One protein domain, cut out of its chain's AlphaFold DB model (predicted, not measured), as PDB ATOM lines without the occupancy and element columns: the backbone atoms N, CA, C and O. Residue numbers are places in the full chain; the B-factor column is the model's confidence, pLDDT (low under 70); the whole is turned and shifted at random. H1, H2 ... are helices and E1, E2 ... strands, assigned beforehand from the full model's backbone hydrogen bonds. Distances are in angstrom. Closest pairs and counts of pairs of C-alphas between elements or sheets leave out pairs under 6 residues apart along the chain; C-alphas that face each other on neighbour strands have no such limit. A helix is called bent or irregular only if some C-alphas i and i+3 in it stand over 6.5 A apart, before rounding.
ATOM      1  N   ILE A1013     284.090 417.964 307.631       77.50
ATOM      2  CA  ILE A1013     283.776 418.299 306.228       77.50
ATOM      3  C   ILE A1013     283.228 417.076 305.474       77.50
ATOM      4  O   ILE A1013     282.254 417.193 304.740       77.50
ATOM      5  N   ALA A1014     283.807 415.891 305.693       76.31
ATOM      6  CA  ALA A1014     283.423 414.672 304.980       76.31
ATOM      7  C   ALA A1014     281.937 414.296 305.152       76.31
ATOM      8  O   ALA A1014     281.304 413.937 304.164       76.31
ATOM      9  N   SER A1015     281.378 414.430 306.364       78.56
ATOM     10  CA  SER A1015     279.970 414.106 306.641       78.56
ATOM     11  C   SER A1015     279.002 415.197 306.173       78.56
ATOM     12  O   SER A1015     277.902 414.885 305.738       78.56
ATOM     13  N   LEU A1016     279.408 416.476 306.185       81.19
ATOM     14  CA  LEU A1016     278.582 417.575 305.647       81.19
ATOM     15  C   LEU A1016     278.371 417.484 304.126       81.19
ATOM     16  O   LEU A1016     277.431 418.069 303.594       81.19
ATOM     17  N   VAL A1017     279.261 416.776 303.428       82.25
ATOM     18  CA  VAL A1017     279.225 416.561 301.975       82.25
ATOM     19  C   VAL A1017     278.931 415.078 301.668       82.25
ATOM     20  O   VAL A1017     279.186 414.601 300.564       82.25
ATOM     21  N   GLU A1018     278.424 414.297 302.631       81.81
ATOM     22  CA  GLU A1018     278.100 412.877 302.428       81.81
ATOM     23  C   GLU A1018     276.788 412.699 301.658       81.81
ATOM     24  O   GLU A1018     276.800 412.052 300.612       81.81
ATOM     25  N   ASP A1019     275.725 413.386 302.089       82.88
ATOM     26  CA  ASP A1019     274.376 413.341 301.498       82.88
ATOM     27  C   ASP A1019     274.229 414.099 300.159       82.88
ATOM     28  O   ASP A1019     273.165 414.084 299.536       82.88
ATOM     29  N   LEU A1020     275.272 414.805 299.701       83.50
ATOM     30  CA  LEU A1020     275.207 415.618 298.482       83.50
ATOM     31  C   LEU A1020     275.408 414.779 297.203       83.50
ATOM     32  O   LEU A1020     276.309 413.935 297.164       83.50
ATOM     33  N   PRO A1021     274.650 415.053 296.116       88.00
ATOM     34  CA  PRO A1021     274.854 414.418 294.814       88.00
ATOM     35  C   PRO A1021     276.309 414.503 294.344       88.00
ATOM     36  O   PRO A1021     276.956 415.540 294.494       88.00
ATOM     37  N   THR A1022     276.810 413.426 293.733       84.00
ATOM     38  CA  THR A1022     278.236 413.244 293.399       84.00
ATOM     39  C   THR A1022     278.832 414.372 292.556       84.00
ATOM     40  O   THR A1022     279.996 414.712 292.743       84.00
ATOM     41  N   THR A1023     278.044 415.003 291.682       83.44
ATOM     42  CA  THR A1023     278.443 416.190 290.909       83.44
ATOM     43  C   THR A1023     278.691 417.403 291.805       83.44
ATOM     44  O   THR A1023     279.808 417.908 291.849       83.44
ATOM     45  N   ILE A1024     277.690 417.815 292.590       86.12
ATOM     46  CA  ILE A1024     277.772 418.950 293.529       86.12
ATOM     47  C   ILE A1024     278.888 418.719 294.557       86.12
ATOM     48  O   ILE A1024     279.671 419.621 294.846       86.12
ATOM     49  N   LYS A1025     279.002 417.486 295.064       84.50
ATOM     50  CA  LYS A1025     280.099 417.033 295.923       84.50
ATOM     51  C   LYS A1025     281.456 417.224 295.248       84.50
ATOM     52  O   LYS A1025     282.325 417.866 295.830       84.50
ATOM     53  N   SER A1026     281.627 416.726 294.024       84.06
ATOM     54  CA  SER A1026     282.867 416.872 293.253       84.06
ATOM     55  C   SER A1026     283.218 418.345 293.016       84.06
ATOM     56  O   SER A1026     284.365 418.724 293.224       84.06
ATOM     57  N   ASP A1027     282.255 419.209 292.689       87.00
ATOM     58  CA  ASP A1027     282.513 420.632 292.426       87.00
ATOM     59  C   ASP A1027     282.851 421.434 293.699       87.00
ATOM     60  O   ASP A1027     283.754 422.277 293.684       87.00
ATOM     61  N   ILE A1028     282.213 421.127 294.836       87.00
ATOM     62  CA  ILE A1028     282.603 421.667 296.151       87.00
ATOM     63  C   ILE A1028     284.028 421.217 296.505       87.00
ATOM     64  O   ILE A1028     284.858 422.041 296.891       87.00
ATOM     65  N   MET A1029     284.344 419.934 296.317       86.56
ATOM     66  CA  MET A1029     285.679 419.394 296.577       86.56
ATOM     67  C   MET A1029     286.737 419.989 295.629       86.56
ATOM     68  O   MET A1029     287.828 420.314 296.088       86.56
ATOM     69  N   LYS A1030     286.419 420.224 294.345       86.50
ATOM     70  CA  LYS A1030     287.272 420.958 293.384       86.50
ATOM     71  C   LYS A1030     287.572 422.373 293.868       86.50
ATOM     72  O   LYS A1030     288.709 422.827 293.766       86.50
ATOM     73  N   SER A1031     286.570 423.058 294.420       88.25
ATOM     74  CA  SER A1031     286.721 424.406 294.972       88.25
ATOM     75  C   SER A1031     287.639 424.427 296.203       88.25
ATOM     76  O   SER A1031     288.575 425.224 296.250       88.25
ATOM     77  N   ILE A1032     287.433 423.512 297.161       85.81
ATOM     78  CA  ILE A1032     288.238 423.415 298.395       85.81
ATOM     79  C   ILE A1032     289.675 422.963 298.090       85.81
ATOM     80  O   ILE A1032     290.634 423.575 298.552       85.81
ATOM     81  N   CYS A1033     289.848 421.916 297.280       87.56
ATOM     82  CA  CYS A1033     291.161 421.369 296.936       87.56
ATOM     83  C   CYS A1033     291.934 422.215 295.910       87.56
ATOM     84  O   CYS A1033     293.072 421.875 295.588       87.56
ATOM     85  N   LYS A1034     291.361 423.311 295.393       85.44
ATOM     86  CA  LYS A1034     291.931 424.131 294.312       85.44
ATOM     87  C   LYS A1034     293.428 424.462 294.457       85.44
ATOM     88  O   LYS A1034     294.113 424.325 293.442       85.44
ATOM     89  N   PRO A1035     293.979 424.826 295.637       83.31
ATOM     90  CA  PRO A1035     295.421 425.050 295.784       83.31
ATOM     91  C   PRO A1035     296.250 423.796 295.463       83.31
ATOM     92  O   PRO A1035     297.224 423.875 294.718       83.31
ATOM     93  N   ALA A1036     295.818 422.623 295.937       84.12
ATOM     94  CA  ALA A1036     296.474 421.341 295.678       84.12
ATOM     95  C   ALA A1036     296.395 420.930 294.196       84.12
ATOM     96  O   ALA A1036     297.388 420.482 293.621       84.12
ATOM     97  N   LEU A1037     295.236 421.135 293.555       84.44
ATOM     98  CA  LEU A1037     295.042 420.884 292.118       84.44
ATOM     99  C   LEU A1037     295.947 421.801 291.274       84.44
ATOM    100  O   LEU A1037     296.605 421.352 290.336       84.44
ATOM    101  N   GLN A1038     296.091 423.070 291.677       83.94
ATOM    102  CA  GLN A1038     297.048 423.995 291.068       83.94
ATOM    103  C   GLN A1038     298.504 423.533 291.238       83.94
ATOM    104  O   GLN A1038     299.280 423.680 290.296       83.94
ATOM    105  N   THR A1039     298.882 422.925 292.371       82.00
ATOM    106  CA  THR A1039     300.213 422.305 292.536       82.00
ATOM    107  C   THR A1039     300.410 421.105 291.601       82.00
ATOM    108  O   THR A1039     301.458 420.988 290.969       82.00
ATOM    109  N   LEU A1040     299.400 420.239 291.450       79.00
ATOM    110  CA  LEU A1040     299.437 419.089 290.530       79.00
ATOM    111  C   LEU A1040     299.615 419.525 289.064       79.00
ATOM    112  O   LEU A1040     300.375 418.903 288.323       79.00
ATOM    113  N   ALA A1041     299.004 420.644 288.661       75.88
ATOM    114  CA  ALA A1041     299.139 421.221 287.319       75.88
ATOM    115  C   ALA A1041     300.548 421.768 286.980       75.88
ATOM    116  O   ALA A1041     300.815 422.081 285.809       75.88
ATOM    117  N   LEU A1042     301.441 421.883 287.976       80.19
ATOM    118  CA  LEU A1042     302.857 422.250 287.815       80.19
ATOM    119  C   LEU A1042     303.782 421.030 287.638       80.19
ATOM    120  O   LEU A1042     304.947 421.202 287.279       80.19
ATOM    121  N   LEU A1043     303.294 419.805 287.865       80.81
ATOM    122  CA  LEU A1043     304.101 418.593 287.727       80.81
ATOM    123  C   LEU A1043     304.393 418.272 286.253       80.81
ATOM    124  O   LEU A1043     303.503 418.250 285.395       80.81
ATOM    125  N   ALA A1044     305.660 417.974 285.960       75.75
ATOM    126  CA  ALA A1044     306.106 417.615 284.619       75.75
ATOM    127  C   ALA A1044     305.379 416.357 284.107       75.75
ATOM    128  O   ALA A1044     305.266 415.357 284.810       75.75
ATOM    129  N   GLY A1045     304.882 416.410 282.868       80.12
ATOM    130  CA  GLY A1045     304.189 415.292 282.219       80.12
ATOM    131  C   GLY A1045     302.729 415.063 282.637       80.12
ATOM    132  O   GLY A1045     302.041 414.319 281.949       80.12
ATOM    133  N   VAL A1046     302.214 415.721 283.685       80.81
ATOM    134  CA  VAL A1046     300.839 415.494 284.189       80.81
ATOM    135  C   VAL A1046     299.759 416.171 283.333       80.81
ATOM    136  O   VAL A1046     298.635 415.684 283.251       80.81
ATOM    137  N   ARG A1047     300.098 417.262 282.632       79.50
ATOM    138  CA  ARG A1047     299.167 418.088 281.830       79.50
ATOM    139  C   ARG A1047     298.171 417.311 280.932       79.50
ATOM    140  O   ARG A1047     297.022 417.742 280.891       79.50
ATOM    141  N   PRO A1048     298.541 416.217 280.227       83.56
ATOM    142  CA  PRO A1048     297.621 415.475 279.351       83.56
ATOM    143  C   PRO A1048     296.560 414.645 280.086       83.56
ATOM    144  O   PRO A1048     295.549 414.311 279.483       83.56
ATOM    145  N   VAL A1049     296.793 414.309 281.360       85.69
ATOM    146  CA  VAL A1049     295.913 413.476 282.207       85.69
ATOM    147  C   VAL A1049     295.393 414.244 283.428       85.69
ATOM    148  O   VAL A1049     294.873 413.648 284.368       85.69
ATOM    149  N   LEU A1050     295.554 415.574 283.436       82.88
ATOM    150  CA  LEU A1050     295.286 416.413 284.603       82.88
ATOM    151  C   LEU A1050     293.835 416.276 285.078       82.88
ATOM    152  O   LEU A1050     293.628 415.993 286.246       82.88
ATOM    153  N   ASN A1051     292.848 416.387 284.184       82.25
ATOM    154  CA  ASN A1051     291.427 416.312 284.549       82.25
ATOM    155  C   ASN A1051     291.057 414.973 285.220       82.25
ATOM    156  O   ASN A1051     290.319 414.954 286.204       82.25
ATOM    157  N   ASP A1052     291.584 413.861 284.699       83.56
ATOM    158  CA  ASP A1052     291.324 412.520 285.232       83.56
ATOM    159  C   ASP A1052     292.017 412.332 286.591       83.56
ATOM    160  O   ASP A1052     291.431 411.786 287.527       83.56
ATOM    161  N   LEU A1053     293.247 412.845 286.728       83.75
ATOM    162  CA  LEU A1053     293.998 412.821 287.981       83.75
ATOM    163  C   LEU A1053     293.368 413.720 289.054       83.75
ATOM    164  O   LEU A1053     293.304 413.310 290.209       83.75
ATOM    165  N   GLU A1054     292.882 414.912 288.694       85.38
ATOM    166  CA  GLU A1054     292.139 415.802 289.592       85.38
ATOM    167  C   GLU A1054     290.882 415.101 290.119       85.38
ATOM    168  O   GLU A1054     290.653 415.092 291.328       85.38
ATOM    169  N   GLN A1055     290.104 414.455 289.243       83.50
ATOM    170  CA  GLN A1055     288.894 413.728 289.633       83.50
ATOM    171  C   GLN A1055     289.217 412.545 290.567       83.50
ATOM    172  O   GLN A1055     288.664 412.468 291.664       83.50
ATOM    173  N   VAL A1056     290.178 411.684 290.206       85.94
ATOM    174  CA  VAL A1056     290.608 410.547 291.046       85.94
ATOM    175  C   VAL A1056     291.174 411.003 292.394       85.94
ATOM    176  O   VAL A1056     290.908 410.370 293.419       85.94
ATOM    177  N   LEU A1057     291.939 412.098 292.424       84.31
ATOM    178  CA  LEU A1057     292.484 412.658 293.661       84.31
ATOM    179  C   LEU A1057     291.377 413.195 294.572       84.31
ATOM    180  O   LEU A1057     291.442 412.995 295.780       84.31
ATOM    181  N   ILE A1058     290.350 413.825 294.003       86.00
ATOM    182  CA  ILE A1058     289.198 414.364 294.732       86.00
ATOM    183  C   ILE A1058     288.327 413.259 295.322       86.00
ATOM    184  O   ILE A1058     287.980 413.329 296.501       86.00
ATOM    185  N   ASP A1059     288.057 412.208 294.550       82.00
ATOM    186  CA  ASP A1059     287.258 411.063 295.001       82.00
ATOM    187  C   ASP A1059     287.966 410.254 296.113       82.00
ATOM    188  O   ASP A1059     287.325 409.510 296.854       82.00
ATOM    189  N   ASN A1060     289.284 410.438 296.278       84.00
ATOM    190  CA  ASN A1060     290.101 409.826 297.334       84.00
ATOM    191  C   ASN A1060     290.597 410.819 298.409       84.00
ATOM    192  O   ASN A1060     291.261 410.398 299.366       84.00
ATOM    193  N   ALA A1061     290.295 412.116 298.283       83.62
ATOM    194  CA  ALA A1061     290.812 413.161 299.163       83.62
ATOM    195  C   ALA A1061     290.265 413.031 300.591       83.62
ATOM    196  O   ALA A1061     289.083 412.771 300.818       83.62
ATOM    197  N   LYS A1062     291.135 413.251 301.584       83.75
ATOM    198  CA  LYS A1062     290.780 413.215 303.008       83.75
ATOM    199  C   LYS A1062     291.326 414.455 303.694       83.75
ATOM    200  O   LYS A1062     292.535 414.590 303.850       83.75
ATOM    201  N   PHE A1063     290.432 415.342 304.120       83.00
ATOM    202  CA  PHE A1063     290.803 416.483 304.952       83.00
ATOM    203  C   PHE A1063     291.225 415.987 306.335       83.00
ATOM    204  O   PHE A1063     290.495 415.237 306.985       83.00
ATOM    205  N   ILE A1064     292.412 416.397 306.773       82.69
ATOM    206  CA  ILE A1064     292.972 416.051 308.075       82.69
ATOM    207  C   ILE A1064     293.449 417.347 308.717       82.69
ATOM    208  O   ILE A1064     294.336 418.012 308.191       82.69
ATOM    209  N   LEU A1065     292.854 417.689 309.856       84.81
ATOM    210  CA  LEU A1065     293.255 418.840 310.649       84.81
ATOM    211  C   LEU A1065     294.424 418.458 311.569       84.81
ATOM    212  O   LEU A1065     294.383 417.412 312.220       84.81
ATOM    213  N   TYR A1066     295.428 419.326 311.659       84.06
ATOM    214  CA  TYR A1066     296.520 419.264 312.635       84.06
ATOM    215  C   TYR A1066     296.536 420.582 313.420       84.06
ATOM    216  O   TYR A1066     296.210 421.622 312.858       84.06
ATOM    217  N   GLY A1067     296.861 420.533 314.715       77.50
ATOM    218  CA  GLY A1067     297.015 421.734 315.544       77.50
ATOM    219  C   GLY A1067     298.463 422.228 315.578       77.50
ATOM    220  O   GLY A1067     299.376 421.508 315.166       77.50
ATOM    221  N   GLN A1068     298.683 423.430 316.111       76.62
ATOM    222  CA  GLN A1068     300.016 424.019 316.252       76.62
ATOM    223  C   GLN A1068     301.019 423.067 316.930       76.62
ATOM    224  O   GLN A1068     300.760 422.525 318.005       76.62
ATOM    225  N   GLY A1069     302.181 422.877 316.299       75.12
ATOM    226  CA  GLY A1069     303.260 422.022 316.809       75.12
ATOM    227  C   GLY A1069     303.040 420.508 316.660       75.12
ATOM    228  O   GLY A1069     303.872 419.735 317.130       75.12
ATOM    229  N   GLU A1070     301.959 420.053 316.017       83.81
ATOM    230  CA  GLU A1070     301.749 418.627 315.753       83.81
ATOM    231  C   GLU A1070     302.643 418.091 314.623       83.81
ATOM    232  O   GLU A1070     302.752 418.671 313.544       83.81
ATOM    233  N   VAL A1071     303.247 416.923 314.852       80.62
ATOM    234  CA  VAL A1071     304.149 416.277 313.890       80.62
ATOM    235  C   VAL A1071     303.351 415.415 312.908       80.62
ATOM    236  O   VAL A1071     302.748 414.415 313.301       80.62
ATOM    237  N   ILE A1072     303.380 415.773 311.620       82.50
ATOM    238  CA  ILE A1072     302.699 415.027 310.544       82.50
ATOM    239  C   ILE A1072     303.404 413.687 310.267       82.50
ATOM    240  O   ILE A1072     302.740 412.654 310.150       82.50
ATOM    241  N   TYR A1073     304.739 413.701 310.188       77.31
ATOM    242  CA  TYR A1073     305.601 412.524 310.046       77.31
ATOM    243  C   TYR A1073     306.981 412.780 310.674       77.31
ATOM    244  O   TYR A1073     307.464 413.912 310.702       77.31
ATOM    245  N   ARG A1074     307.622 411.723 311.175       75.25
ATOM    246  CA  ARG A1074     308.995 411.715 311.707       75.25
ATOM    247  C   ARG A1074     309.956 411.082 310.695       75.25
ATOM    248  O   ARG A1074     309.546 410.333 309.810       75.25
ATOM    249  N   GLN A1075     311.257 411.331 310.838       69.62
ATOM    250  CA  GLN A1075     312.269 410.602 310.067       69.62
ATOM    251  C   GLN A1075     312.220 409.108 310.436       69.62
ATOM    252  O   GLN A1075     312.444 408.754 311.591       69.62
ATOM    253  N   GLY A1076     311.929 408.250 309.454       63.53
ATOM    254  CA  GLY A1076     311.715 406.809 309.652       63.53
ATOM    255  C   GLY A1076     310.245 406.382 309.760       63.53
ATOM    256  O   GLY A1076     309.978 405.183 309.782       63.53
ATOM    257  N   ASP A1077     309.285 407.315 309.771       66.25
ATOM    258  CA  ASP A1077     307.866 406.964 309.647       66.25
ATOM    259  C   ASP A1077     307.540 406.502 308.217       66.25
ATOM    260  O   ASP A1077     307.944 407.120 307.229       66.25
ATOM    261  N   PHE A1078     306.725 405.453 308.093       64.06
ATOM    262  CA  PHE A1078     306.206 405.011 306.799       64.06
ATOM    263  C   PHE A1078     305.187 406.018 306.245       64.06
ATOM    264  O   PHE A1078     304.094 406.186 306.796       64.06
ATOM    265  N   ALA A1079     305.515 406.648 305.113       64.56
ATOM    266  CA  ALA A1079     304.609 407.542 304.399       64.56
ATOM    267  C   ALA A1079     303.361 406.779 303.905       64.56
ATOM    268  O   ALA A1079     303.426 405.940 303.004       64.56
ATOM    269  N   GLY A1080     302.209 407.064 304.518       65.50
ATOM    270  CA  GLY A1080     300.924 406.429 304.189       65.50
ATOM    271  C   GLY A1080     300.175 407.060 303.009       65.50
ATOM    272  O   GLY A1080     299.164 406.511 302.578       65.50
ATOM    273  N   GLY A1081     300.646 408.204 302.508       77.62
ATOM    274  CA  GLY A1081     300.036 408.979 301.430       77.62
ATOM    275  C   GLY A1081     300.754 410.317 301.231       77.62
ATOM    276  O   GLY A1081     301.661 410.654 301.993       77.62
ATOM    277  N   LEU A1082     300.344 411.066 300.207       79.75
ATOM    278  CA  LEU A1082     300.816 412.426 299.938       79.75
ATOM    279  C   LEU A1082     299.931 413.442 300.676       79.75
ATOM    280  O   LEU A1082     298.707 413.318 300.665       79.75
ATOM    281  N   PHE A1083     300.550 414.449 301.292       83.75
ATOM    282  CA  PHE A1083     299.859 415.558 301.949       83.75
ATOM    283  C   PHE A1083     299.952 416.818 301.085       83.75
ATOM    284  O   PHE A1083     301.006 417.102 300.520       83.75
ATOM    285  N   PHE A1084     298.865 417.585 301.033       84.44
ATOM    286  CA  PHE A1084     298.824 418.913 300.428       84.44
ATOM    287  C   PHE A1084     298.413 419.922 301.499       84.44
ATOM    288  O   PHE A1084     297.420 419.711 302.196       84.44
ATOM    289  N   LEU A1085     299.176 421.006 301.630       85.25
ATOM    290  CA  LEU A1085     298.839 422.118 302.512       85.25
ATOM    291  C   LEU A1085     297.750 422.968 301.842       85.25
ATOM    292  O   LEU A1085     297.938 423.432 300.718       85.25
ATOM    293  N   LEU A1086     296.610 423.138 302.513       81.75
ATOM    294  CA  LEU A1086     295.520 424.010 302.052       81.75
ATOM    295  C   LEU A1086     295.540 425.368 302.770       81.75
ATOM    296  O   LEU A1086     295.271 426.389 302.146       81.75
ATOM    297  N   GLU A1087     295.878 425.369 304.060       79.19
ATOM    298  CA  GLU A1087     295.957 426.543 304.933       79.19
ATOM    299  C   GLU A1087     296.925 426.244 306.097       79.19
ATOM    300  O   GLU A1087     297.038 425.089 306.515       79.19
ATOM    301  N   GLY A1088     297.631 427.264 306.600       79.50
ATOM    302  CA  GLY A1088     298.696 427.145 307.611       79.50
ATOM    303  C   GLY A1088     300.116 427.310 307.041       79.50
ATOM    304  O   GLY A1088     300.284 427.607 305.863       79.50
ATOM    305  N   GLU A1089     301.130 427.111 307.886       79.50
ATOM    306  CA  GLU A1089     302.560 427.060 307.523       79.50
ATOM    307  C   GLU A1089     303.151 425.707 307.955       79.50
ATOM    308  O   GLU A1089     302.719 425.148 308.968       79.50
ATOM    309  N   LEU A1090     304.155 425.182 307.240       81.50
ATOM    310  CA  LEU A1090     304.853 423.954 307.634       81.50
ATOM    311  C   LEU A1090     306.335 424.203 307.941       81.50
ATOM    312  O   LEU A1090     307.028 424.979 307.289       81.50
ATOM    313  N   CYS A1091     306.840 423.487 308.945       81.81
ATOM    314  CA  CYS A1091     308.250 423.480 309.313       81.81
ATOM    315  C   CYS A1091     308.849 422.094 309.054       81.81
ATOM    316  O   CYS A1091     308.435 421.101 309.654       81.81
ATOM    317  N   VAL A1092     309.860 422.031 308.188       81.88
ATOM    318  CA  VAL A1092     310.698 420.849 307.989       81.88
ATOM    319  C   VAL A1092     311.953 420.999 308.847       81.88
ATOM    320  O   VAL A1092     312.786 421.876 308.613       81.88
ATOM    321  N   ILE A1093     312.099 420.130 309.848       77.94
ATOM    322  CA  ILE A1093     313.278 420.090 310.722       77.94
ATOM    323  C   ILE A1093     314.244 419.028 310.188       77.94
ATOM    324  O   ILE A1093     314.075 417.835 310.436       77.94
ATOM    325  N   ALA A1094     315.272 419.462 309.457       74.31
ATOM    326  CA  ALA A1094     316.268 418.587 308.837       74.31
ATOM    327  C   ALA A1094     317.659 418.844 309.434       74.31
ATOM    328  O   ALA A1094     318.144 419.973 309.446       74.31
ATOM    329  N   ASN A1095     318.322 417.798 309.944       70.38
ATOM    330  CA  ASN A1095     319.655 417.879 310.572       70.38
ATOM    331  C   ASN A1095     319.780 418.925 311.708       70.38
ATOM    332  O   ASN A1095     320.873 419.413 311.989       70.38
ATOM    333  N   GLY A1096     318.667 419.274 312.366       59.53
ATOM    334  CA  GLY A1096     318.608 420.317 313.400       59.53
ATOM    335  C   GLY A1096     318.471 421.751 312.869       59.53
ATOM    336  O   GLY A1096     318.387 422.675 313.674       59.53
ATOM    337  N   ALA A1097     318.416 421.948 311.549       53.09
ATOM    338  CA  ALA A1097     318.034 423.212 310.933       53.09
ATOM    339  C   ALA A1097     316.516 423.265 310.698       53.09
ATOM    340  O   ALA A1097     315.899 422.269 310.317       53.09
ATOM    341  N   ILE A1098     315.938 424.444 310.910       64.81
ATOM    342  CA  ILE A1098     314.540 424.770 310.616       64.81
ATOM    343  C   ILE A1098     314.463 425.303 309.182       64.81
ATOM    344  O   ILE A1098     315.146 426.272 308.849       64.81
ATOM    345  N   GLN A1099     313.639 424.677 308.344       64.88
ATOM    346  CA  GLN A1099     313.242 425.190 307.034       64.88
ATOM    347  C   GLN A1099     311.725 425.394 307.025       64.88
ATOM    348  O   GLN A1099     310.974 424.447 307.258       64.88
ATOM    349  N   ASN A1100     311.278 426.622 306.772       57.09
ATOM    350  CA  ASN A1100     309.863 426.926 306.565       57.09
ATOM    351  C   ASN A1100     309.494 426.598 305.110       57.09
ATOM    352  O   ASN A1100     310.296 426.863 304.208       57.09
ATOM    353  N   VAL A1101     308.309 426.015 304.907       51.69
ATOM    354  CA  VAL A1101     307.789 425.512 303.622       51.69
ATOM    355  C   VAL A1101     306.335 425.936 303.443       51.69
ATOM    356  O   VAL A1101     305.550 425.715 304.394       51.69
TER     357      VAL A1101
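This is residues 1013 to 1101 of the 1101 residues of an uncharacterized protein of Phytophthora fragariae (UniProt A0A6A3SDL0). H2, H3 and H4 form a loose helical head at one end; the long looping residues 1060 to 1090 lead to the small antiparallel hairpin E1-E2 at the other. The printed part has 89 residues, under half of them in named elements, which run H1, H2, H3, H4, E1, E2 along the chain; the class is mostly helix, with helices holding 35 of the 43 residues in named elements. The whole is loose, radius of gyration of the C-alphas 15.5 A, spanning 47 by 34 by 23 A.

H1, residues 1013 to 1016, is apart from H2, residues 1022 to 1032. H4, residues 1047 to 1059, touches H2 with residues 1055 to 1059 alone; the closest C-alphas, Met 1029 and Ile 1058, are 6.4 A apart. H3, residues 1034 to 1040, is close to H4 but not clearly touching, at a steep tilt of 48 degrees, opposite ways; their closest C-alphas, Leu 1037 and Glu 1054, are 6.4 A apart. In hairpin E1, residues 1091 to 1094, and E2, residues 1097 to 1100, N 1092 and O 1099 are within hydrogen-bond range, 2.8 A. Every O i to N i+4 pair is within range in H2 and H3, 7 of 9 in H4; H1 is too short for one.

C-alpha 1013 begins H1 at (283.776, 418.299, 306.228). H2 is 15.1 A long; H4, 19.1 A, is irregular, C-alphas 1048 and 1051 being 8.1 A apart. E2 ends at C-alpha 1100, (309.863, 426.926, 306.565).

The printed part has no cut. The H4 to E1 link is long, 31 residues. Residues 1075 to 1080 and 1096 to 1101 have pLDDT under 70.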